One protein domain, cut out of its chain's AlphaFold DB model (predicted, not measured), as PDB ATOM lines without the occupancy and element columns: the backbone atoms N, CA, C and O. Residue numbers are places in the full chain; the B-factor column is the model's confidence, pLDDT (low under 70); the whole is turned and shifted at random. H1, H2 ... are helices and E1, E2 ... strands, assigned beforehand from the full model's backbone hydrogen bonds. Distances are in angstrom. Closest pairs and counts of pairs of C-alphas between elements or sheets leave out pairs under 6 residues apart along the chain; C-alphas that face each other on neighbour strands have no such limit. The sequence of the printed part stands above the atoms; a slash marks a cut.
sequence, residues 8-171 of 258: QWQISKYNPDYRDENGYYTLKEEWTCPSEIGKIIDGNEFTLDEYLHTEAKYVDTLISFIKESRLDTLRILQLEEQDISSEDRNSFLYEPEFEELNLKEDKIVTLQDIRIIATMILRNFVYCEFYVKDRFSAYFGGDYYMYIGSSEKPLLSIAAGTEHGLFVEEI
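What this domain is: This is residues 8 to 171 of the 258 residues of an uncharacterized protein of Alkalicoccus daliensis (UniProt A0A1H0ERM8). One twisted sheet of seven strands curls round a long helix, H1, with H4 and H5 beside H1 on the same face of the sheet; the small helices H2 and H3 lie away from the sheet, beyond H4, and a long stretch with no named element, residues 13 to 47, joins E1 to H1. The printed part has 164 residues, with five named helices and seven named strands in the order E1 H1 E2 H2 H3 E3 H4 E4 E5 E6 H5 E7. The sheet's order is E3 E2 E4 E5 E6 E1 E7, antiparallel throughout, and the class is mixed, helices and strands. The whole is compact, with a radius of gyration of the C-alphas of 16.0 A and spans of 44 by 41 by 26 A.

How they stand to each other: E1, residues 8 to 12, is an inner strand between E6, residues 146 to 150, and the edge strand E7, residues 167 to 170. N 9 and O 148 are within hydrogen-bond range at 2.8 A, and so are N 10 and O 169 at 2.9 A. H1, residues 48 to 68, is on the sheet, which curls round it. E2, residues 73 to 80, bends by 53 degrees at residue 77, and its pairing is staggered: residues 73 to 75 pair with the edge strand E3, residues 108 to 110, and residues 75 to 80 with E4, residues 127 to 132. N 109 and O 74 are 2.8 A apart, and N 77 and O 129 are 2.9 A apart. H2, residues 86 to 89, touches no helix and is not on the sheet. H3, residues 97 to 100, is not on the sheet but touches residues 116 to 120 of H4, residues 111 to 122; the closest C-alphas are those of Phe 98 and Ile 116, 6.4 A apart. H4 is on the sheet at a height of 8.6 A and runs along the strands, at 23 degrees to E4 on the local plane. With its residues 55 to 63, H1 touches H4 at a steep tilt of 42 degrees, opposite ways; the closest C-alphas are those of Val 59 and Arg 115, 6.1 A apart. E4, E5, residues 136 to 140, and E6 form a meander, each strand the antiparallel neighbour of the one before, in two hairpins; N 130 and O 138 are 2.8 A apart, and N 137 and O 149 are 2.9 A apart. H5, residues 155 to 163, lies over E7 at a height of 9.2 A and touches H1 at a shallow tilt of 10 degrees, opposite ways, closest at the C-alphas of Ser 64 and Ser 157, 5.3 A apart. E3, H4, E4, with E2 between the two strands in the sheet, and E6, H5, E7, with E1 between the two strands, are split strand-helix-strand units, each two strands of one sheet that are not neighbours, with a helix between them along the chain, and both crossovers are right-handed. Every O i to N i+4 pair is within hydrogen-bond range in H1, H4 and H5; H2 and H3 are too short for such a pair.

Where its parts are: E1 begins at C-alpha 8, (-0.093, 88.146, 226.524), and is 13.5 A long. H1 runs 30.1 A from C-alpha 48 at (-28.452, 88.191, 214.540). E2 is 20.1 A long, H4 16.5 A, E4 17.2 A, E5 14.1 A, E6 13.4 A and H5 12.4 A. The shorter elements are H2, H3, E3 and E7, which ends at C-alpha 170, (0.979, 87.872, 220.782).

The domain as a whole: The C-alphas farthest apart are those of Glu 21 and Glu 100, at 45.6 A, while those of Gln 8 and Ile 171 are 5.5 A apart. The printed part has no cut. The link from E1 to H1 is long, with 35 residues; within it, residues 40 to 41 pair with 44 to 45, antiparallel. The mean pLDDT of the printed part is 93.6, and no printed residue is under 70.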
ATOM      1  N   GLN A   8       1.019  87.218 226.649       94.12
ATOM      2  CA  GLN A   8      -0.093  88.146 226.524       94.12
ATOM      3  C   GLN A   8      -0.588  88.111 225.083       94.12
ATOM      4  O   GLN A   8       0.218  88.056 224.149       94.12
ATOM      5  N   TRP A   9      -1.906  88.106 224.908       95.69
ATOM      6  CA  TRP A   9      -2.539  88.084 223.598       95.69
ATOM      7  C   TRP A   9      -3.634  89.123 223.491       95.69
ATOM      8  O   TRP A   9      -4.418  89.313 224.420       95.69
ATOM      9  N   GLN A  10      -3.709  89.712 222.306       95.69
ATOM     10  CA  GLN A  10      -4.870  90.422 221.811       95.69
ATOM     11  C   GLN A  10      -5.614  89.506 220.841       95.69
ATOM     12  O   GLN A  10      -5.017  88.903 219.948       95.69
ATOM     13  N   ILE A  11      -6.922  89.386 221.026       97.06
ATOM     14  CA  ILE A  11      -7.793  88.516 220.250       97.06
ATOM     15  C   ILE A  11      -8.932  89.364 219.704       97.06
ATOM     16  O   ILE A  11      -9.649  89.994 220.478       97.06
ATOM     17  N   SER A  12      -9.112  89.389 218.387       96.31
ATOM     18  CA  SER A  12     -10.207  90.145 217.774       96.31
ATOM     19  C   SER A  12     -10.705  89.516 216.472       96.31
ATOM     20  O   SER A  12     -10.094  88.605 215.915       96.31
ATOM     21  N   LYS A  13     -11.839  90.008 215.970       95.12
ATOM     22  CA  LYS A  13     -12.408  89.646 214.662       95.12
ATOM     23  C   LYS A  13     -11.737  90.406 213.515       95.12
ATOM     24  O   LYS A  13     -11.965  90.088 212.353       95.12
ATOM     25  N   TYR A  14     -10.917  91.398 213.847       94.00
ATOM     26  CA  TYR A  14     -10.332  92.342 212.909       94.00
ATOM     27  C   TYR A  14      -9.022  91.820 212.342       94.00
ATOM     28  O   TYR A  14      -8.084  91.531 213.086       94.00
ATOM     29  N   ASN A  15      -8.935  91.755 211.014       92.00
ATOM     30  CA  ASN A  15      -7.713  91.319 210.352       92.00
ATOM     31  C   ASN A  15      -6.601  92.374 210.526       92.00
ATOM     32  O   ASN A  15      -6.763  93.503 210.051       92.00
ATOM     33  N   PRO A  16      -5.457  92.039 211.152       91.44
ATOM     34  CA  PRO A  16      -4.370  92.990 211.368       91.44
ATOM     35  C   PRO A  16      -3.789  93.572 210.071       91.44
ATOM     36  O   PRO A  16      -3.237  94.669 210.117       91.44
ATOM     37  N   ASP A  17      -3.978  92.925 208.913       91.81
ATOM     38  CA  ASP A  17      -3.571  93.460 207.600       91.81
ATOM     39  C   ASP A  17      -4.254  94.797 207.246       91.81
ATOM     40  O   ASP A  17      -3.786  95.521 206.366       91.81
ATOM     41  N   TYR A  18      -5.360  95.137 207.917       91.62
ATOM     42  CA  TYR A  18      -6.076  96.403 207.736       91.62
ATOM     43  C   TYR A  18      -5.724  97.465 208.784       91.62
ATOM     44  O   TYR A  18      -6.437  98.468 208.896       91.62
ATOM     45  N   ARG A  19      -4.651  97.279 209.559       91.75
ATOM     46  CA  ARG A  19      -4.127  98.322 210.446       91.75
ATOM     47  C   ARG A  19      -3.141  99.231 209.715       91.75
ATOM     48  O   ARG A  19      -2.397  98.782 208.845       91.75
ATOM     49  N   ASP A  20      -3.145 100.515 210.057       89.94
ATOM     50  CA  ASP A  20      -2.118 101.448 209.593       89.94
ATOM     51  C   ASP A  20      -0.794 101.288 210.368       89.94
ATOM     52  O   ASP A  20      -0.657 100.454 211.263       89.94
ATOM     53  N   GLU A  21       0.203 102.106 210.026       89.75
ATOM     54  CA  GLU A  21       1.524 102.109 210.675       89.75
ATOM     55  C   GLU A  21       1.495 102.456 212.175       89.75
ATOM     56  O   GLU A  21       2.461 102.176 212.882       89.75
ATOM     57  N   ASN A  22       0.393 103.033 212.664       85.62
ATOM     58  CA  ASN A  22       0.174 103.354 214.072       85.62
ATOM     59  C   ASN A  22      -0.685 102.291 214.785       85.62
ATOM     60  O   ASN A  22      -0.981 102.441 215.968       85.62
ATOM     61  N   GLY A  23      -1.087 101.224 214.084       83.06
ATOM     62  CA  GLY A  23      -1.917 100.148 214.620       83.06
ATOM     63  C   GLY A  23      -3.425 100.414 214.568       83.06
ATOM     64  O   GLY A  23      -4.191  99.582 215.053       83.06
ATOM     65  N   TYR A  24      -3.886 101.521 213.975       84.75
ATOM     66  CA  TYR A  24      -5.318 101.817 213.889       84.75
ATOM     67  C   TYR A  24      -5.994 100.986 212.804       84.75
ATOM     68  O   TYR A  24      -5.542 100.973 211.660       84.75
ATOM     69  N   TYR A  25      -7.110 100.335 213.138       87.62
ATOM     70  CA  TYR A  25      -7.924  99.630 212.148       87.62
ATOM     71  C   TYR A  25      -8.554 100.626 211.167       87.62
ATOM     72  O   TYR A  25      -9.196 101.596 211.571       87.62
ATOM     73  N   THR A  26      -8.343 100.410 209.869       85.81
ATOM     74  CA  THR A  26      -8.666 101.406 208.833       85.81
ATOM     75  C   THR A  26      -9.983 101.156 208.105       85.81
ATOM     76  O   THR A  26     -10.503 102.073 207.459       85.81
ATOM     77  N   LEU A  27     -10.558  99.953 208.214       81.94
ATOM     78  CA  LEU A  27     -11.870  99.661 207.640       81.94
ATOM     79  C   LEU A  27     -12.965 100.271 208.517       81.94
ATOM     80  O   LEU A  27     -13.072  99.971 209.701       81.94
ATOM     81  N   LYS A  28     -13.779 101.145 207.918       73.44
ATOM     82  CA  LYS A  28     -14.889 101.834 208.602       73.44
ATOM     83  C   LYS A  28     -16.222 101.093 208.522       73.44
ATOM     84  O   LYS A  28     -17.165 101.477 209.198       73.44
ATOM     85  N   GLU A  29     -16.306 100.080 207.670       82.38
ATOM     86  CA  GLU A  29     -17.537  99.362 207.344       82.38
ATOM     87  C   GLU A  29     -17.584  98.023 208.100       82.38
ATOM     88  O   GLU A  29     -17.699  96.959 207.504       82.38
ATOM     89  N   GLU A  30     -17.443  98.060 209.425       88.81
ATOM     90  CA  GLU A  30     -17.611  96.888 210.289       88.81
ATOM     91  C   GLU A  30     -18.448  97.238 211.514       88.81
ATOM     92  O   GLU A  30     -18.314  98.322 212.076       88.81
ATOM     93  N   TRP A  31     -19.287  96.297 211.951       93.44
ATOM     94  CA  TRP A  31     -20.040  96.453 213.191       93.44
ATOM     95  C   TRP A  31     -19.113  96.402 214.408       93.44
ATOM     96  O   TRP A  31     -18.112  95.670 214.424       93.44
ATOM     97  N   THR A  32     -19.480  97.153 215.443       92.31
ATOM     98  CA  THR A  32     -18.727  97.278 216.698       92.31
ATOM     99  C   THR A  32     -19.585  97.089 217.943       92.31
ATOM    100  O   THR A  32     -19.047  97.018 219.046       92.31
ATOM    101  N   CYS A  33     -20.908  96.925 217.812       92.50
ATOM    102  CA  CYS A  33     -21.775  96.585 218.945       92.50
ATOM    103  C   CYS A  33     -23.072  95.856 218.520       92.50
ATOM    104  O   CYS A  33     -23.531  96.009 217.387       92.50
ATOM    105  N   PRO A  34     -23.714  95.083 219.420       94.50
ATOM    106  CA  PRO A  34     -24.957  94.359 219.111       94.50
ATOM    107  C   PRO A  34     -26.140  95.277 218.763       94.50
ATOM    108  O   PRO A  34     -27.069  94.855 218.080       94.50
ATOM    109  N   SER A  35     -26.113  96.550 219.179       92.69
ATOM    110  CA  SER A  35     -27.164  97.526 218.833       92.69
ATOM    111  C   SER A  35     -27.248  97.835 217.327       92.69
ATOM    112  O   SER A  35     -28.154  98.537 216.873       92.69
ATOM    113  N   GLU A  36     -26.293  97.333 216.541       94.75
ATOM    114  CA  GLU A  36     -26.242  97.491 215.091       94.75
ATOM    115  C   GLU A  36     -26.925  96.363 214.320       94.75
ATOM    116  O   GLU A  36     -27.040  96.466 213.101       94.75
ATOM    117  N   ILE A  37     -27.403  95.313 214.993       96.12
ATOM    118  CA  ILE A  37     -28.128  94.216 214.344       96.12
ATOM    119  C   ILE A  37     -29.331  94.775 213.562       96.12
ATOM    120  O   ILE A  37     -30.119  95.573 214.074       96.12
ATOM    121  N   GLY A  38     -29.457  94.358 212.301       96.38
ATOM    122  CA  GLY A  38     -30.444  94.838 211.332       96.38
ATOM    123  C   GLY A  38     -30.025  96.095 210.557       96.38
ATOM    124  O   GLY A  38     -30.757  96.535 209.667       96.38
ATOM    125  N   LYS A  39     -28.868  96.704 210.859       96.50
ATOM    126  CA  LYS A  39     -28.305  97.797 210.048       96.50
ATOM    127  C   LYS A  39     -27.588  97.245 208.816       96.50
ATOM    128  O   LYS A  39     -27.093  96.121 208.813       96.50
ATOM    129  N   ILE A  40     -27.505  98.073 207.775       95.31
ATOM    130  CA  ILE A  40     -26.690  97.798 206.589       95.31
ATOM    131  C   ILE A  40     -25.273  98.325 206.827       95.31
ATOM    132  O   ILE A  40     -25.109  99.515 207.094       95.31
ATOM    133  N   ILE A  41     -24.278  97.450 206.707       91.88
ATOM    134  CA  ILE A  41     -22.849  97.717 206.901       91.88
ATOM    135  C   ILE A  41     -22.103  97.069 205.732       91.88
ATOM    136  O   ILE A  41     -22.379  95.920 205.390       91.88
ATOM    137  N   ASP A  42     -21.233  97.818 205.050       88.00
ATOM    138  CA  ASP A  42     -20.592  97.385 203.796       88.00
ATOM    139  C   ASP A  42     -21.585  96.836 202.746       88.00
ATOM    140  O   ASP A  42     -21.351  95.847 202.051       88.00
ATOM    141  N   GLY A  43     -22.778  97.433 202.677       90.19
ATOM    142  CA  GLY A  43     -23.836  97.007 201.756       90.19
ATOM    143  C   GLY A  43     -24.542  95.690 202.109       90.19
ATOM    144  O   GLY A  43     -25.435  95.290 201.359       90.19
ATOM    145  N   ASN A  44     -24.214  95.051 203.235       92.12
ATOM    146  CA  ASN A  44     -24.860  93.832 203.730       92.12
ATOM    147  C   ASN A  44     -25.611  94.097 205.042       92.12
ATOM    148  O   ASN A  44     -25.217  94.949 205.830       92.12
ATOM    149  N   GLU A  45     -26.709  93.385 205.290       96.00
ATOM    150  CA  GLU A  45     -27.402  93.455 206.581       96.00
ATOM    151  C   GLU A  45     -26.609  92.692 207.643       96.00
ATOM    152  O   GLU A  45     -26.338  91.503 207.475       96.00
ATOM    153  N   PHE A  46     -26.270  93.360 208.746       96.62
ATOM    154  CA  PHE A  46     -25.673  92.710 209.906       96.62
ATOM    155  C   PHE A  46     -26.750  91.924 210.657       96.62
ATOM    156  O   PHE A  46     -27.663  92.496 211.255       96.62
ATOM    157  N   THR A  47     -26.669  90.597 210.602       97.19
ATOM    158  CA  THR A  47     -27.725  89.716 211.120       97.19
ATOM    159  C   THR A  47     -27.475  89.259 212.554       97.19
ATOM    160  O   THR A  47     -26.342  89.200 213.030       97.19
ATOM    161  N   LEU A  48     -28.550  88.845 213.234       97.12
ATOM    162  CA  LEU A  48     -28.452  88.191 214.540       97.12
ATOM    163  C   LEU A  48     -27.595  86.918 214.487       97.12
ATOM    164  O   LEU A  48     -26.795  86.680 215.385       97.12
ATOM    165  N   ASP A  49     -27.733  86.112 213.435       97.38
ATOM    166  CA  ASP A  49     -26.965  84.871 213.292       97.38
ATOM    167  C   ASP A  49     -25.461  85.148 213.173       97.38
ATOM    168  O   ASP A  49     -24.652  84.450 213.783       97.38
ATOM    169  N   GLU A  50     -25.078  86.194 212.435       96.38
ATOM    170  CA  GLU A  50     -23.685  86.639 212.338       96.38
ATOM    171  C   GLU A  50     -23.138  87.093 213.698       96.38
ATOM    172  O   GLU A  50     -22.027  86.704 214.084       96.38
ATOM    173  N   TYR A  51     -23.935  87.865 214.444       97.38
ATOM    174  CA  TYR A  51     -23.596  88.291 215.798       97.38
ATOM    175  C   TYR A  51     -23.379  87.089 216.725       97.38
ATOM    176  O   TYR A  51     -22.296  86.941 217.291       97.38
ATOM    177  N   LEU A  52     -24.368  86.195 216.837       97.44
ATOM    178  CA  LEU A  52     -24.314  85.036 217.735       97.44
ATOM    179  C   LEU A  52     -23.175  84.084 217.366       97.44
ATOM    180  O   LEU A  52     -22.511  83.533 218.245       97.44
ATOM    181  N   HIS A  53     -22.910  83.909 216.069       97.19
ATOM    182  CA  HIS A  53     -21.779  83.113 215.618       97.19
ATOM    183  C   HIS A  53     -20.449  83.742 216.039       97.19
ATOM    184  O   HIS A  53     -19.544  83.023 216.452       97.19
ATOM    185  N   THR A  54     -20.322  85.068 215.969       97.19
ATOM    186  CA  THR A  54     -19.100  85.761 216.389       97.19
ATOM    187  C   THR A  54     -18.936  85.752 217.906       97.19
ATOM    188  O   THR A  54     -17.862  85.395 218.387       97.19
ATOM    189  N   GLU A  55     -19.993  86.044 218.665       97.75
ATOM    190  CA  GLU A  55     -20.023  85.950 220.131       97.75
ATOM    191  C   GLU A  55     -19.544  84.574 220.616       97.75
ATOM    192  O   GLU A  55     -18.635  84.482 221.446       97.75
ATOM    193  N   ALA A  56     -20.082  83.495 220.033       97.69
ATOM    194  CA  ALA A  56     -19.701  82.132 220.386       97.69
ATOM    195  C   ALA A  56     -18.194  81.881 220.210       97.69
ATOM    196  O   ALA A  56     -17.580  81.238 221.062       97.69
ATOM    197  N   LYS A  57     -17.566  82.439 219.163       97.81
ATOM    198  CA  LYS A  57     -16.115  82.305 218.941       97.81
ATOM    199  C   LYS A  57     -15.304  82.928 220.068       97.81
ATOM    200  O   LYS A  57     -14.330  82.312 220.502       97.81
ATOM    201  N   TYR A  58     -15.684  84.115 220.544       98.06
ATOM    202  CA  TYR A  58     -14.992  84.769 221.661       98.06
ATOM    203  C   TYR A  58     -15.129  83.953 222.938       98.06
ATOM    204  O   TYR A  58     -14.123  83.628 223.572       98.06
ATOM    205  N   VAL A  59     -16.359  83.563 223.279       98.12
ATOM    206  CA  VAL A  59     -16.638  82.795 224.496       98.12
ATOM    207  C   VAL A  59     -15.917  81.446 224.466       98.12
ATOM    208  O   VAL A  59     -15.262  81.071 225.439       98.12
ATOM    209  N   ASP A  60     -15.966  80.714 223.352       97.62
ATOM    210  CA  ASP A  60     -15.284  79.424 223.237       97.62
ATOM    211  C   ASP A  60     -13.760  79.558 223.244       97.62
ATOM    212  O   ASP A  60     -13.079  78.718 223.841       97.62
ATOM    213  N   THR A  61     -13.220  80.625 222.651       97.75
ATOM    214  CA  THR A  61     -11.785  80.921 222.712       97.75
ATOM    215  C   THR A  61     -11.360  81.193 224.154       97.75
ATOM    216  O   THR A  61     -10.456  80.518 224.645       97.75
ATOM    217  N   LEU A  62     -12.058  82.072 224.879       98.06
ATOM    218  CA  LEU A  62     -11.795  82.337 226.297       98.06
ATOM    219  C   LEU A  62     -11.819  81.043 227.125       98.06
ATOM    220  O   LEU A  62     -10.867  80.735 227.844       98.06
ATOM    221  N   ILE A  63     -12.869  80.231 226.981       98.06
ATOM    222  CA  ILE A  63     -13.004  78.968 227.722       98.06
ATOM    223  C   ILE A  63     -11.895  77.973 227.364       98.06
ATOM    224  O   ILE A  63     -11.423  77.245 228.243       98.06
ATOM    225  N   SER A  64     -11.454  77.934 226.105       96.88
ATOM    226  CA  SER A  64     -10.314  77.118 225.679       96.88
ATOM    227  C   SER A  64      -9.038  77.533 226.414       96.88
ATOM    228  O   SER A  64      -8.397  76.681 227.037       96.88
ATOM    229  N   PHE A  65      -8.728  78.835 226.441       97.38
ATOM    230  CA  PHE A  65      -7.552  79.384 227.128       97.38
ATOM    231  C   PHE A  65      -7.542  79.039 228.623       97.38
ATOM    232  O   PHE A  65      -6.508  78.637 229.174       97.38
ATOM    233  N   ILE A  66      -8.699  79.146 229.284       97.44
ATOM    234  CA  ILE A  66      -8.854  78.827 230.709       97.44
ATOM    235  C   ILE A  66      -8.598  77.332 230.955       97.44
ATOM    236  O   ILE A  66      -7.821  76.959 231.843       97.44
ATOM    237  N   LYS A  67      -9.195  76.459 230.132       97.06
ATOM    238  CA  LYS A  67      -9.037  75.001 230.242       97.06
ATOM    239  C   LYS A  67      -7.605  74.544 229.975       97.06
ATOM    240  O   LYS A  67      -7.087  73.726 230.737       97.06
ATOM    241  N   GLU A  68      -6.947  75.062 228.937       96.25
ATOM    242  CA  GLU A  68      -5.550  74.718 228.637       96.25
ATOM    243  C   GLU A  68      -4.606  75.202 229.749       96.25
ATOM    244  O   GLU A  68      -3.673  74.490 230.134       96.25
ATOM    245  N   SER A  69      -4.930  76.337 230.377       94.75
ATOM    246  CA  SER A  69      -4.250  76.845 231.581       94.75
ATOM    247  C   SER A  69      -4.529  76.015 232.850       94.75
ATOM    248  O   SER A  69      -3.966  76.299 233.917       94.75
ATOM    249  N   ARG A  70      -5.347  74.954 232.742       95.69
ATOM    250  CA  ARG A  70      -5.772  74.049 233.824       95.69
ATOM    251  C   ARG A  70      -6.444  74.801 234.968       95.69
ATOM    252  O   ARG A  70      -6.091  74.615 236.135       95.69
ATOM    253  N   LEU A  71      -7.358  75.687 234.603       96.12
ATOM    254  CA  LEU A  71      -8.211  76.430 235.516       96.12
ATOM    255  C   LEU A  71      -9.666  76.001 235.288       96.12
ATOM    256  O   LEU A  71     -10.073  75.695 234.167       96.12
ATOM    257  N   ASP A  72     -10.434  75.948 236.366       96.44
ATOM    258  CA  ASP A  72     -11.866  75.624 236.383       96.44
ATOM    259  C   ASP A  72     -12.713  76.745 237.004       96.44
ATOM    260  O   ASP A  72     -13.938  76.768 236.865       96.44
ATOM    261  N   THR A  73     -12.043  77.681 237.672       97.88
ATOM    262  CA  THR A  73     -12.616  78.809 238.387       97.88
ATOM    263  C   THR A  73     -11.701  80.019 238.248       97.88
ATOM    264  O   THR A  73     -10.475  79.881 238.253       97.88
ATOM    265  N   LEU A  74     -12.301  81.201 238.129       98.19
ATOM    266  CA  LEU A  74     -11.619  82.497 238.112       98.19
ATOM    267  C   LEU A  74     -12.308  83.429 239.114       98.19
ATOM    268  O   LEU A  74     -13.413  83.138 239.574       98.19
ATOM    269  N   ARG A  75     -11.664  84.538 239.465       97.44
ATOM    270  CA  ARG A  75     -12.303  85.646 240.185       97.44
ATOM    271  C   ARG A  75     -12.754  86.706 239.202       97.44
ATOM    272  O   ARG A  75     -12.080  86.883 238.191       97.44
ATOM    273  N   ILE A  76     -13.839  87.401 239.518       96.56
ATOM    274  CA  ILE A  76     -14.191  88.633 238.815       96.56
ATOM    275  C   ILE A  76     -13.574  89.838 239.522       96.56
ATOM    276  O   ILE A  76     -13.587  89.884 240.754       96.56
ATOM    277  N   LEU A  77     -13.019  90.765 238.746       95.00
ATOM    278  CA  LEU A  77     -12.495  92.051 239.210       95.00
ATOM    279  C   LEU A  77     -13.145  93.195 238.430       95.00
ATOM    280  O   LEU A  77     -13.693  92.956 237.352       95.00
ATOM    281  N   GLN A  78     -13.009  94.418 238.942       93.12
ATOM    282  CA  GLN A  78     -13.492  95.646 238.306       93.12
ATOM    283  C   GLN A  78     -14.940  95.514 237.823       93.12
ATOM    284  O   GLN A  78     -15.275  95.875 236.697       93.12
ATOM    285  N   LEU A  79     -15.797  94.930 238.660       94.19
ATOM    286  CA  LEU A  79     -17.209  94.808 238.358       94.19
ATOM    287  C   LEU A  79     -17.826  96.207 238.303       94.19
ATOM    288  O   LEU A  79     -17.968  96.876 239.327       94.19
ATOM    289  N   GLU A  80     -18.231  96.621 237.109       89.31
ATOM    290  CA  GLU A  80     -19.032  97.824 236.932       89.31
ATOM    291  C   GLU A  80     -20.508  97.440 236.975       89.31
ATOM    292  O   GLU A  80     -21.005  96.666 236.148       89.31
ATOM    293  N   GLU A  81     -21.224  97.987 237.954       70.31
ATOM    294  CA  GLU A  81     -22.677  97.899 237.980       70.31
ATOM    295  C   GLU A  81     -23.235  98.764 236.847       70.31
ATOM    296  O   GLU A  81     -23.226  99.994 236.915       70.31
ATOM    297  N   GLN A  82     -23.718  98.117 235.790       73.19
ATOM    298  CA  GLN A  82     -24.545  98.786 234.797       73.19
ATOM    299  C   GLN A  82     -26.002  98.730 235.246       73.19
ATOM    300  O   GLN A  82     -26.503  97.680 235.655       73.19
ATOM    301  N   ASP A  83     -26.694  99.867 235.149       78.81
ATOM    302  CA  ASP A  83     -28.141  99.938 235.334       78.81
ATOM    303  C   ASP A  83     -28.825  99.234 234.152       78.81
ATOM    304  O   ASP A  83     -29.269  99.857 233.188       78.81
ATOM    305  N   ILE A  84     -28.898  97.904 234.223       87.69
ATOM    306  CA  ILE A  84     -29.681  97.096 233.291       87.69
ATOM    307  C   ILE A  84     -31.137  97.514 233.497       87.69
ATOM    308  O   ILE A  84     -31.703  97.325 234.579       87.69
ATOM    309  N   SER A  85     -31.751  98.109 232.480       90.50
ATOM    310  CA  SER A  85     -33.127  98.603 232.543       90.50
ATOM    311  C   SER A  85     -34.154  97.463 232.460       90.50
ATOM    312  O   SER A  85     -33.829  96.283 232.294       90.50
ATOM    313  N   SER A  86     -35.442  97.783 232.615       90.44
ATOM    314  CA  SER A  86     -36.497  96.791 232.347       90.44
ATOM    315  C   SER A  86     -36.597  96.486 230.851       90.44
ATOM    316  O   SER A  86     -36.914  95.363 230.471       90.44
ATOM    317  N   GLU A  87     -36.320  97.472 230.002       90.75
ATOM    318  CA  GLU A  87     -36.237  97.328 228.554       90.75
ATOM    319  C   GLU A  87     -35.103  96.374 228.161       90.75
ATOM    320  O   GLU A  87     -35.336  95.459 227.373       90.75
ATOM    321  N   ASP A  88     -33.930  96.513 228.782       91.69
ATOM    322  CA  ASP A  88     -32.776  95.633 228.561       91.69
ATOM    323  C   ASP A  88     -33.094  94.179 228.903       91.69
ATOM    324  O   ASP A  88     -32.827  93.286 228.105       91.69
ATOM    325  N   ARG A  89     -33.765  93.933 230.035       92.56
ATOM    326  CA  ARG A  89     -34.197  92.579 230.435       92.56
ATOM    327  C   ARG A  89     -35.234  91.955 229.503       92.56
ATOM    328  O   ARG A  89     -35.402  90.740 229.507       92.56
ATOM    329  N   ASN A  90     -35.947  92.773 228.732       92.44
ATOM    330  CA  ASN A  90     -36.879  92.305 227.706       92.44
ATOM    331  C   ASN A  90     -36.204  92.127 226.336       92.44
ATOM    332  O   ASN A  90     -36.861  91.686 225.389       92.44
ATOM    333  N   SER A  91     -34.920  92.477 226.208       92.38
ATOM    334  CA  SER A  91     -34.143  92.230 225.000       92.38
ATOM    335  C   SER A  91     -34.043  90.733 224.728       92.38
ATOM    336  O   SER A  91     -33.835  89.929 225.632       92.38
ATOM    337  N   PHE A  92     -34.110  90.352 223.454       91.38
ATOM    338  CA  PHE A  92     -33.861  88.972 223.029       91.38
ATOM    339  C   PHE A  92     -32.394  88.545 223.226       91.38
ATOM    340  O   PHE A  92     -32.087  87.364 223.102       91.38
ATOM    341  N   LEU A  93     -31.502  89.502 223.503       94.94
ATOM    342  CA  LEU A  93     -30.107  89.266 223.872       94.94
ATOM    343  C   LEU A  93     -29.912  89.168 225.391       94.94
ATOM    344  O   LEU A  93     -28.790  88.981 225.840       94.94
ATOM    345  N   TYR A  94     -30.939  89.312 226.218       94.88
ATOM    346  CA  TYR A  94     -30.748  89.149 227.655       94.88
ATOM    347  C   TYR A  94     -30.776  87.665 228.040       94.88
ATOM    348  O   TYR A  94     -31.708  86.964 227.657       94.88
ATOM    349  N   GLU A  95     -29.787  87.194 228.806       93.88
ATOM    350  CA  GLU A  95     -29.772  85.836 229.378       93.88
ATOM    351  C   GLU A  95     -30.345  85.879 230.808       93.88
ATOM    352  O   GLU A  95     -29.680  86.399 231.708       93.88
ATOM    353  N   PRO A  96     -31.559  85.359 231.071       92.31
ATOM    354  CA  PRO A  96     -32.175  85.432 232.398       92.31
ATOM    355  C   PRO A  96     -31.357  84.752 233.504       92.31
ATOM    356  O   PRO A  96     -31.378  85.201 234.650       92.31
ATOM    357  N   GLU A  97     -30.603  83.704 233.165       94.38
ATOM    358  CA  GLU A  97     -29.698  82.983 234.063       94.38
ATOM    359  C   GLU A  97     -28.607  83.891 234.649       94.38
ATOM    360  O   GLU A  97     -28.060  83.593 235.711       94.38
ATOM    361  N   PHE A  98     -28.303  85.019 233.997       94.75
ATOM    362  CA  PHE A  98     -27.356  86.007 234.507       94.75
ATOM    363  C   PHE A  98     -27.777  86.573 235.872       94.75
ATOM    364  O   PHE A  98     -26.933  86.774 236.744       94.75
ATOM    365  N   GLU A  99     -29.079  86.758 236.103       91.31
ATOM    366  CA  GLU A  99     -29.612  87.282 237.371       91.31
ATOM    367  C   GLU A  99     -29.350  86.326 238.545       91.31
ATOM    368  O   GLU A  99     -29.137  86.746 239.686       91.31
ATOM    369  N   GLU A 100     -29.312  85.020 238.272       93.56
ATOM    370  CA  GLU A 100     -29.032  83.997 239.282       93.56
ATOM    371  C   GLU A 100     -27.572  84.042 239.749       93.56
ATOM    372  O   GLU A 100     -27.248  83.587 240.854       93.56
ATOM    373  N   LEU A 101     -26.686  84.640 238.942       94.44
ATOM    374  CA  LEU A 101     -25.272  84.728 239.255       94.44
ATOM    375  C   LEU A 101     -24.977  85.707 240.378       94.44
ATOM    376  O   LEU A 101     -23.941  85.513 240.994       94.44
ATOM    377  N   ASN A 102     -25.814  86.710 240.686       91.75
ATOM    378  CA  ASN A 102     -25.604  87.670 241.790       91.75
ATOM    379  C   ASN A 102     -24.120  88.084 241.930       91.75
ATOM    380  O   ASN A 102     -23.425  87.677 242.880       91.75
ATOM    381  N   LEU A 103     -23.612  88.750 240.888       93.62
ATOM    382  CA  LEU A 103     -22.206  89.132 240.771       93.62
ATOM    383  C   LEU A 103     -21.828  90.147 241.846       93.62
ATOM    384  O   LEU A 103     -22.624  90.999 242.227       93.62
ATOM    385  N   LYS A 104     -20.603  90.013 242.350       93.69
ATOM    386  CA  LYS A 104     -19.982  90.922 243.314       93.69
ATOM    387  C   LYS A 104     -18.484  90.932 243.071       93.69
ATOM    388  O   LYS A 104     -17.936  89.891 242.708       93.69
ATOM    389  N   GLU A 105     -17.843  92.061 243.333       95.00
ATOM    390  CA  GLU A 105     -16.389  92.174 243.255       95.00
ATOM    391  C   GLU A 105     -15.688  91.032 244.012       95.00
ATOM    392  O   GLU A 105     -16.147  90.593 245.072       95.00
ATOM    393  N   ASP A 106     -14.595  90.519 243.441       96.75
ATOM    394  CA  ASP A 106     -13.784  89.410 243.959       96.75
ATOM    395  C   ASP A 106     -14.496  88.041 244.060       96.75
ATOM    396  O   ASP A 106     -13.953  87.069 244.609       96.75
ATOM    397  N   LYS A 107     -15.707  87.906 243.507       96.75
ATOM    398  CA  LYS A 107     -16.434  86.631 243.500       96.75
ATOM    399  C   LYS A 107     -15.718  85.578 242.653       96.75
ATOM    400  O   LYS A 107     -15.299  85.840 241.530       96.75
ATOM    401  N   ILE A 108     -15.649  84.348 243.170       98.06
ATOM    402  CA  ILE A 108     -15.207  83.175 242.405       98.06
ATOM    403  C   ILE A 108     -16.361  82.670 241.535       98.06
ATOM    404  O   ILE A 108     -17.459  82.430 242.039       98.06
ATOM    405  N   VAL A 109     -16.078  82.462 240.254       98.31
ATOM    406  CA  VAL A 109     -17.019  82.012 239.226       98.31
ATOM    407  C   VAL A 109     -16.488  80.763 238.522       98.31
ATOM    408  O   VAL A 109     -15.278  80.599 238.343       98.31
ATOM    409  N   THR A 110     -17.387  79.852 238.159       98.31
ATOM    410  CA  THR A 110     -17.069  78.602 237.450       98.31
ATOM    411  C   THR A 110     -16.973  78.820 235.941       98.31
ATOM    412  O   THR A 110     -17.404  79.845 235.424       98.31
ATOM    413  N   LEU A 111     -16.482  77.827 235.191       98.12
ATOM    414  CA  LEU A 111     -16.510  77.869 233.720       98.12
ATOM    415  C   LEU A 111     -17.906  78.116 233.128       98.12
ATOM    416  O   LEU A 111     -17.999  78.723 232.065       98.12
ATOM    417  N   GLN A 112     -18.971  77.628 233.770       97.50
ATOM    418  CA  GLN A 112     -20.331  77.850 233.278       97.50
ATOM    419  C   GLN A 112     -20.756  79.304 233.491       97.50
ATOM    420  O   GLN A 112     -21.273  79.927 232.569       97.50
ATOM    421  N   ASP A 113     -20.463  79.855 234.667       98.12
ATOM    422  CA  ASP A 113     -20.733  81.258 234.981       98.12
ATOM    423  C   ASP A 113     -19.942  82.176 234.039       98.12
ATOM    424  O   ASP A 113     -20.500  83.108 233.476       98.12
ATOM    425  N   ILE A 114     -18.662  81.866 233.787       98.50
ATOM    426  CA  ILE A 114     -17.792  82.631 232.878       98.50
ATOM    427  C   ILE A 114     -18.378  82.696 231.465       98.50
ATOM    428  O   ILE A 114     -18.276  83.740 230.829       98.50
ATOM    429  N   ARG A 115     -19.014  81.622 230.971       98.38
ATOM    430  CA  ARG A 115     -19.690  81.653 229.662       98.38
ATOM    431  C   ARG A 115     -20.803  82.691 229.637       98.38
ATOM    432  O   ARG A 115     -20.830  83.509 228.728       98.38
ATOM    433  N   ILE A 116     -21.674  82.667 230.643       98.00
ATOM    434  CA  ILE A 116     -22.806  83.594 230.749       98.00
ATOM    435  C   ILE A 116     -22.284  85.027 230.901       98.00
ATOM    436  O   ILE A 116     -22.700  85.914 230.168       98.00
ATOM    437  N   ILE A 117     -21.319  85.251 231.795       97.94
ATOM    438  CA  ILE A 117     -20.745  86.578 232.049       97.94
ATOM    439  C   ILE A 117     -20.073  87.131 230.787       97.94
ATOM    440  O   ILE A 117     -20.363  88.255 230.399       97.94
ATOM    441  N   ALA A 118     -19.226  86.349 230.106       98.19
ATOM    442  CA  ALA A 118     -18.562  86.788 228.877       98.19
ATOM    443  C   ALA A 118     -19.566  87.122 227.761       98.19
ATOM    444  O   ALA A 118     -19.397  88.124 227.070       98.19
ATOM    445  N   THR A 119     -20.635  86.331 227.623       97.56
ATOM    446  CA  THR A 119     -21.759  86.651 226.735       97.56
ATOM    447  C   THR A 119     -22.394  87.996 227.101       97.56
ATOM    448  O   THR A 119     -22.578  88.840 226.229       97.56
ATOM    449  N   MET A 120     -22.680  88.245 228.380       96.56
ATOM    450  CA  MET A 120     -23.293  89.504 228.821       96.56
ATOM    451  C   MET A 120     -22.361  90.717 228.672       96.56
ATOM    452  O   MET A 120     -22.847  91.810 228.375       96.56
ATOM    453  N   ILE A 121     -21.040  90.529 228.794       96.50
ATOM    454  CA  ILE A 121     -20.037  91.566 228.505       96.50
ATOM    455  C   ILE A 121     -20.059  91.938 227.020       96.50
ATOM    456  O   ILE A 121     -20.204  93.109 226.684       96.50
ATOM    457  N   LEU A 122     -19.989  90.950 226.120       96.81
ATOM    458  CA  LEU A 122     -20.030  91.176 224.665       96.81
ATOM    459  C   LEU A 122     -21.336  91.845 224.206       96.81
ATOM    460  O   LEU A 122     -21.361  92.555 223.200       96.81
ATOM    461  N   ARG A 123     -22.413  91.643 224.970       94.81
ATOM    462  CA  ARG A 123     -23.726  92.254 224.744       94.81
ATOM    463  C   ARG A 123     -23.871  93.662 225.337       94.81
ATOM    464  O   ARG A 123     -24.927  94.264 225.166       94.81
ATOM    465  N   ASN A 124     -22.826  94.195 225.977       92.69
ATOM    466  CA  ASN A 124     -22.802  95.487 226.670       92.69
ATOM    467  C   ASN A 124     -23.815  95.606 227.824       92.69
ATOM    468  O   ASN A 124     -24.361  96.682 228.037       92.69
ATOM    469  N   PHE A 125     -24.090  94.518 228.551       93.69
ATOM    470  CA  PHE A 125     -24.955  94.566 229.741       93.69
ATOM    471  C   PHE A 125     -24.183  94.675 231.058       93.69
ATOM    472  O   PHE A 125     -24.764  95.020 232.082       93.69
ATOM    473  N   VAL A 126     -22.899  94.322 231.066       94.44
ATOM    474  CA  VAL A 126     -22.041  94.355 232.254       94.44
ATOM    475  C   VAL A 126     -20.585  94.496 231.829       94.44
ATOM    476  O   VAL A 126     -20.231  94.152 230.703       94.44
ATOM    477  N   TYR A 127     -19.730  94.947 232.738       95.06
ATOM    478  CA  TYR A 127     -18.284  94.842 232.592       95.06
ATOM    479  C   TYR A 127     -17.674  94.206 233.841       95.06
ATOM    480  O   TYR A 127     -18.056  94.526 234.967       95.06
ATOM    481  N   CYS A 128     -16.744  93.280 233.628       95.94
ATOM    482  CA  CYS A 128     -15.806  92.808 234.637       95.94
ATOM    483  C   CYS A 128     -14.620  92.123 233.954       95.94
ATOM    484  O   CYS A 128     -14.712  91.655 232.815       95.94
ATOM    485  N   GLU A 129     -13.537  91.959 234.696       96.38
ATOM    486  CA  GLU A 129     -12.376  91.181 234.282       96.38
ATOM    487  C   GLU A 129     -12.367  89.810 234.956       96.38
ATOM    488  O   GLU A 129     -12.887  89.638 236.056       96.38
ATOM    489  N   PHE A 130     -11.714  88.832 234.336       97.56
ATOM    490  CA  PHE A 130     -11.467  87.523 234.924       97.56
ATOM    491  C   PHE A 130     -10.016  87.387 235.364       97.56
ATOM    492  O   PHE A 130      -9.100  87.670 234.596       97.56
ATOM    493  N   TYR A 131      -9.785  86.876 236.570       96.31
ATOM    494  CA  TYR A 131      -8.459  86.913 237.171       96.31
ATOM    495  C   TYR A 131      -8.137  85.709 238.058       96.31
ATOM    496  O   TYR A 131      -8.945  85.235 238.859       96.31
ATOM    497  N   VAL A 132      -6.891  85.250 237.963       95.19
ATOM    498  CA  VAL A 132      -6.215  84.395 238.939       95.19
ATOM    499  C   VAL A 132      -4.807  84.927 239.119       95.19
ATOM    500  O   VAL A 132      -4.002  84.907 238.182       95.19
ATOM    501  N   LYS A 133      -4.502  85.323 240.357       92.06
ATOM    502  CA  LYS A 133      -3.226  85.921 240.741       92.06
ATOM    503  C   LYS A 133      -2.030  85.194 240.140       92.06
ATOM    504  O   LYS A 133      -1.880  83.978 240.281       92.06
ATOM    505  N   ASP A 134      -1.215  85.982 239.450       89.38
ATOM    506  CA  ASP A 134       0.019  85.607 238.767       89.38
ATOM    507  C   ASP A 134      -0.106  84.477 237.713       89.38
ATOM    508  O   ASP A 134       0.896  84.008 237.163       89.38
ATOM    509  N   ARG A 135      -1.323  84.009 237.399       93.25
ATOM    510  CA  ARG A 135      -1.545  82.853 236.518       93.25
ATOM    511  C   ARG A 135      -2.330  83.165 235.266       93.25
ATOM    512  O   ARG A 135      -1.982  82.590 234.234       93.25
ATOM    513  N   PHE A 136      -3.387  83.962 235.381       94.88
ATOM    514  CA  PHE A 136      -4.323  84.211 234.292       94.88
ATOM    515  C   PHE A 136      -5.058  85.535 234.500       94.88
ATOM    516  O   PHE A 136      -5.526  85.800 235.605       94.88
ATOM    517  N   SER A 137      -5.201  86.318 233.442       95.31
ATOM    518  CA  SER A 137      -6.107  87.461 233.379       95.31
ATOM    519  C   SER A 137      -6.812  87.464 232.028       95.31
ATOM    520  O   SER A 137      -6.239  87.024 231.031       95.31
ATOM    521  N   ALA A 138      -8.059  87.917 231.984       96.94
ATOM    522  CA  ALA A 138      -8.761  88.163 230.736       96.94
ATOM    523  C   ALA A 138      -9.781  89.288 230.892       96.94
ATOM    524  O   ALA A 138     -10.488  89.332 231.894       96.94
ATOM    525  N   TYR A 139      -9.894  90.149 229.891       96.19
ATOM    526  CA  TYR A 139     -10.899  91.206 229.851       96.19
ATOM    527  C   TYR A 139     -11.284  91.526 228.405       96.19
ATOM    528  O   TYR A 139     -10.576  91.168 227.459       96.19
ATOM    529  N   PHE A 140     -12.425  92.187 228.238       95.62
ATOM    530  CA  PHE A 140     -12.904  92.661 226.945       95.62
ATOM    531  C   PHE A 140     -12.765  94.178 226.914       95.62
ATOM    532  O   PHE A 140     -13.411  94.878 227.683       95.62
ATOM    533  N   GLY A 141     -11.897  94.680 226.043       91.12
ATOM    534  CA  GLY A 141     -11.880  96.090 225.689       91.12
ATOM    535  C   GLY A 141     -13.045  96.452 224.768       91.12
ATOM    536  O   GLY A 141     -13.857  95.609 224.378       91.12
ATOM    537  N   GLY A 142     -13.097  97.729 224.390       86.44
ATOM    538  CA  GLY A 142     -14.065  98.218 223.411       86.44
ATOM    539  C   GLY A 142     -13.951  97.502 222.063       86.44
ATOM    540  O   GLY A 142     -12.921  96.909 221.745       86.44
ATOM    541  N   ASP A 143     -15.025  97.573 221.278       90.44
ATOM    542  CA  ASP A 143     -15.082  97.095 219.895       90.44
ATOM    543  C   ASP A 143     -14.619  95.634 219.711       90.44
ATOM    544  O   ASP A 143     -13.952  95.314 218.745       90.44
ATOM    545  N   TYR A 144     -14.960  94.701 220.603       94.38
ATOM    546  CA  TYR A 144     -14.586  93.276 220.468       94.38
ATOM    547  C   TYR A 144     -13.075  92.989 220.469       94.38
ATOM    548  O   TYR A 144     -12.620  91.990 219.912       94.38
ATOM    549  N   TYR A 145     -12.273  93.812 221.136       95.12
ATOM    550  CA  TYR A 145     -10.920  93.404 221.499       95.12
ATOM    551  C   TYR A 145     -10.956  92.617 222.808       95.12
ATOM    552  O   TYR A 145     -11.333  93.143 223.847       95.12
ATOM    553  N   MET A 146     -10.548  91.352 222.781       97.31
ATOM    554  CA  MET A 146     -10.368  90.531 223.976       97.31
ATOM    555  C   MET A 146      -8.882  90.399 224.287       97.31
ATOM    556  O   MET A 146      -8.069  90.115 223.411       97.31
ATOM    557  N   TYR A 147      -8.530  90.558 225.551       97.06
ATOM    558  CA  TYR A 147      -7.158  90.527 226.028       97.06
ATOM    559  C   TYR A 147      -7.000  89.373 227.004       97.06
ATOM    560  O   TYR A 147      -7.841  89.196 227.883       97.06
ATOM    561  N   ILE A 148      -5.950  88.566 226.843       96.44
ATOM    562  CA  ILE A 148      -5.666  87.437 227.736       96.44
ATOM    563  C   ILE A 148      -4.197  87.458 228.145       96.44
ATOM    564  O   ILE A 148      -3.307  87.451 227.298       96.44
ATOM    565  N   GLY A 149      -3.943  87.402 229.448       94.69
ATOM    566  CA  GLY A 149      -2.642  87.120 230.036       94.69
ATOM    567  C   GLY A 149      -2.608  85.705 230.606       94.69
ATOM    568  O   GLY A 149      -3.525  85.285 231.307       94.69
ATOM    569  N   SER A 150      -1.539  84.947 230.354       93.75
ATOM    570  CA  SER A 150      -1.323  83.654 231.013       93.75
ATOM    571  C   SER A 150       0.139  83.410 231.384       93.75
ATOM    572  O   SER A 150       1.090  83.788 230.693       93.75
ATOM    573  N   SER A 151       0.326  82.723 232.508       92.62
ATOM    574  CA  SER A 151       1.627  82.197 232.938       92.62
ATOM    575  C   SER A 151       2.126  81.033 232.071       92.62
ATOM    576  O   SER A 151       3.327  80.752 232.036       92.62
ATOM    577  N   GLU A 152       1.222  80.368 231.350       90.81
ATOM    578  CA  GLU A 152       1.517  79.295 230.398       90.81
ATOM    579  C   GLU A 152       1.237  79.778 228.969       90.81
ATOM    580  O   GLU A 152       0.490  80.732 228.773       90.81
ATOM    581  N   LYS A 153       1.842  79.135 227.963       91.19
ATOM    582  CA  LYS A 153       1.580  79.435 226.545       91.19
ATOM    583  C   LYS A 153       0.554  78.427 225.999       91.19
ATOM    584  O   LYS A 153       0.932  77.267 225.829       91.19
ATOM    585  N   PRO A 154      -0.713  78.817 225.755       88.88
ATOM    586  CA  PRO A 154      -1.791  77.909 225.386       88.88
ATOM    587  C   PRO A 154      -1.827  77.717 223.864       88.88
ATOM    588  O   PRO A 154      -2.621  78.322 223.144       88.88
ATOM    589  N   LEU A 155      -0.886  76.923 223.350       91.56
ATOM    590  CA  LEU A 155      -0.690  76.746 221.908       91.56
ATOM    591  C   LEU A 155      -1.917  76.140 221.216       91.56
ATOM    592  O   LEU A 155      -2.173  76.472 220.058       91.56
ATOM    593  N   LEU A 156      -2.671  75.273 221.900       91.88
ATOM    594  CA  LEU A 156      -3.871  74.665 221.318       91.88
ATOM    595  C   LEU A 156      -5.018  75.676 221.249       91.88
ATOM    596  O   LEU A 156      -5.719  75.726 220.242       91.88
ATOM    597  N   SER A 157      -5.192  76.511 222.274       93.25
ATOM    598  CA  SER A 157      -6.210  77.560 222.291       93.25
ATOM    599  C   SER A 157      -5.921  78.672 221.290       93.25
ATOM    600  O   SER A 157      -6.858  79.152 220.657       93.25
ATOM    601  N   ILE A 158      -4.649  79.041 221.094       92.62
ATOM    602  CA  ILE A 158      -4.242  79.979 220.036       92.62
ATOM    603  C   ILE A 158      -4.656  79.425 218.668       92.62
ATOM    604  O   ILE A 158      -5.346  80.105 217.913       92.62
ATOM    605  N   ALA A 159      -4.299  78.169 218.376       91.81
ATOM    606  CA  ALA A 159      -4.654  77.528 217.111       91.81
ATOM    607  C   ALA A 159      -6.177  77.428 216.913       91.81
ATOM    608  O   ALA A 159      -6.669  77.725 215.827       91.81
ATOM    609  N   ALA A 160      -6.921  77.067 217.963       89.94
ATOM    610  CA  ALA A 160      -8.377  76.963 217.914       89.94
ATOM    611  C   ALA A 160      -9.055  78.319 217.657       89.94
ATOM    612  O   ALA A 160      -9.969  78.397 216.840       89.94
ATOM    613  N   GLY A 161      -8.591  79.398 218.301       89.56
ATOM    614  CA  GLY A 161      -9.107  80.748 218.052       89.56
ATOM    615  C   GLY A 161      -8.928  81.168 216.590       89.56
ATOM    616  O   GLY A 161      -9.870  81.659 215.965       89.56
ATOM    617  N   THR A 162      -7.757  80.884 216.011       91.19
ATOM    618  CA  THR A 162      -7.489  81.127 214.585       91.19
ATOM    619  C   THR A 162      -8.350  80.264 213.665       91.19
ATOM    620  O   THR A 162      -8.888  80.773 212.685       91.19
ATOM    621  N   GLU A 163      -8.548  78.984 213.984       89.81
ATOM    622  CA  GLU A 163      -9.426  78.090 213.214       89.81
ATOM    623  C   GLU A 163     -10.892  78.550 213.243       89.81
ATOM    624  O   GLU A 163     -11.606  78.434 212.248       89.81
ATOM    625  N   HIS A 164     -11.332  79.151 214.352       87.12
ATOM    626  CA  HIS A 164     -12.655  79.760 214.480       87.12
ATOM    627  C   HIS A 164     -12.795  81.089 213.713       87.12
ATOM    628  O   HIS A 164     -13.907  81.606 213.572       87.12
ATOM    629  N   GLY A 165     -11.706  81.636 213.167       91.88
ATOM    630  CA  GLY A 165     -11.700  82.880 212.400       91.88
ATOM    631  C   GLY A 165     -11.522  84.143 213.244       91.88
ATOM    632  O   GLY A 165     -11.940  85.210 212.805       91.88
ATOM    633  N   LEU A 166     -10.939  84.030 214.442       97.19
ATOM    634  CA  LEU A 166     -10.419  85.174 215.198       97.19
ATOM    635  C   LEU A 166      -8.915  85.337 214.945       97.19
ATOM    636  O   LEU A 166      -8.185  84.364 214.751       97.19
ATOM    637  N   PHE A 167      -8.428  86.566 215.008       96.56
ATOM    638  CA  PHE A 167      -7.006  86.881 214.967       96.56
ATOM    639  C   PHE A 167      -6.460  86.873 216.390       96.56
ATOM    640  O   PHE A 167      -6.933  87.628 217.233       96.56
ATOM    641  N   VAL A 168      -5.498  85.986 216.660       96.56
ATOM    642  CA  VAL A 168      -4.851  85.819 217.970       96.56
ATOM    643  C   VAL A 168      -3.408  86.300 217.848       96.56
ATOM    644  O   VAL A 168      -2.556  85.603 217.299       96.56
ATOM    645  N   GLU A 169      -3.142  87.504 218.335       95.06
ATOM    646  CA  GLU A 169      -1.857  88.192 218.216       95.06
ATOM    647  C   GLU A 169      -1.136  88.171 219.567       95.06
ATOM    648  O   GLU A 169      -1.714  88.538 220.585       95.06
ATOM    649  N   GLU A 170       0.124  87.732 219.595       94.38
ATOM    650  CA  GLU A 170       0.979  87.872 220.782       94.38
ATOM    651  C   GLU A 170       1.414  89.339 220.904       94.38
ATOM    652  O   GLU A 170       1.839  89.938 219.916       94.38
ATOM    653  N   ILE A 171       1.283  89.913 222.099       92.31
ATOM    654  CA  ILE A 171       1.605  91.317 222.386       92.31
ATOM    655  C   ILE A 171       2.633  91.407 223.516       92.31
ATOM    656  O   ILE A 171       2.703  90.523 224.373       92.31
TER     657      ILE A 171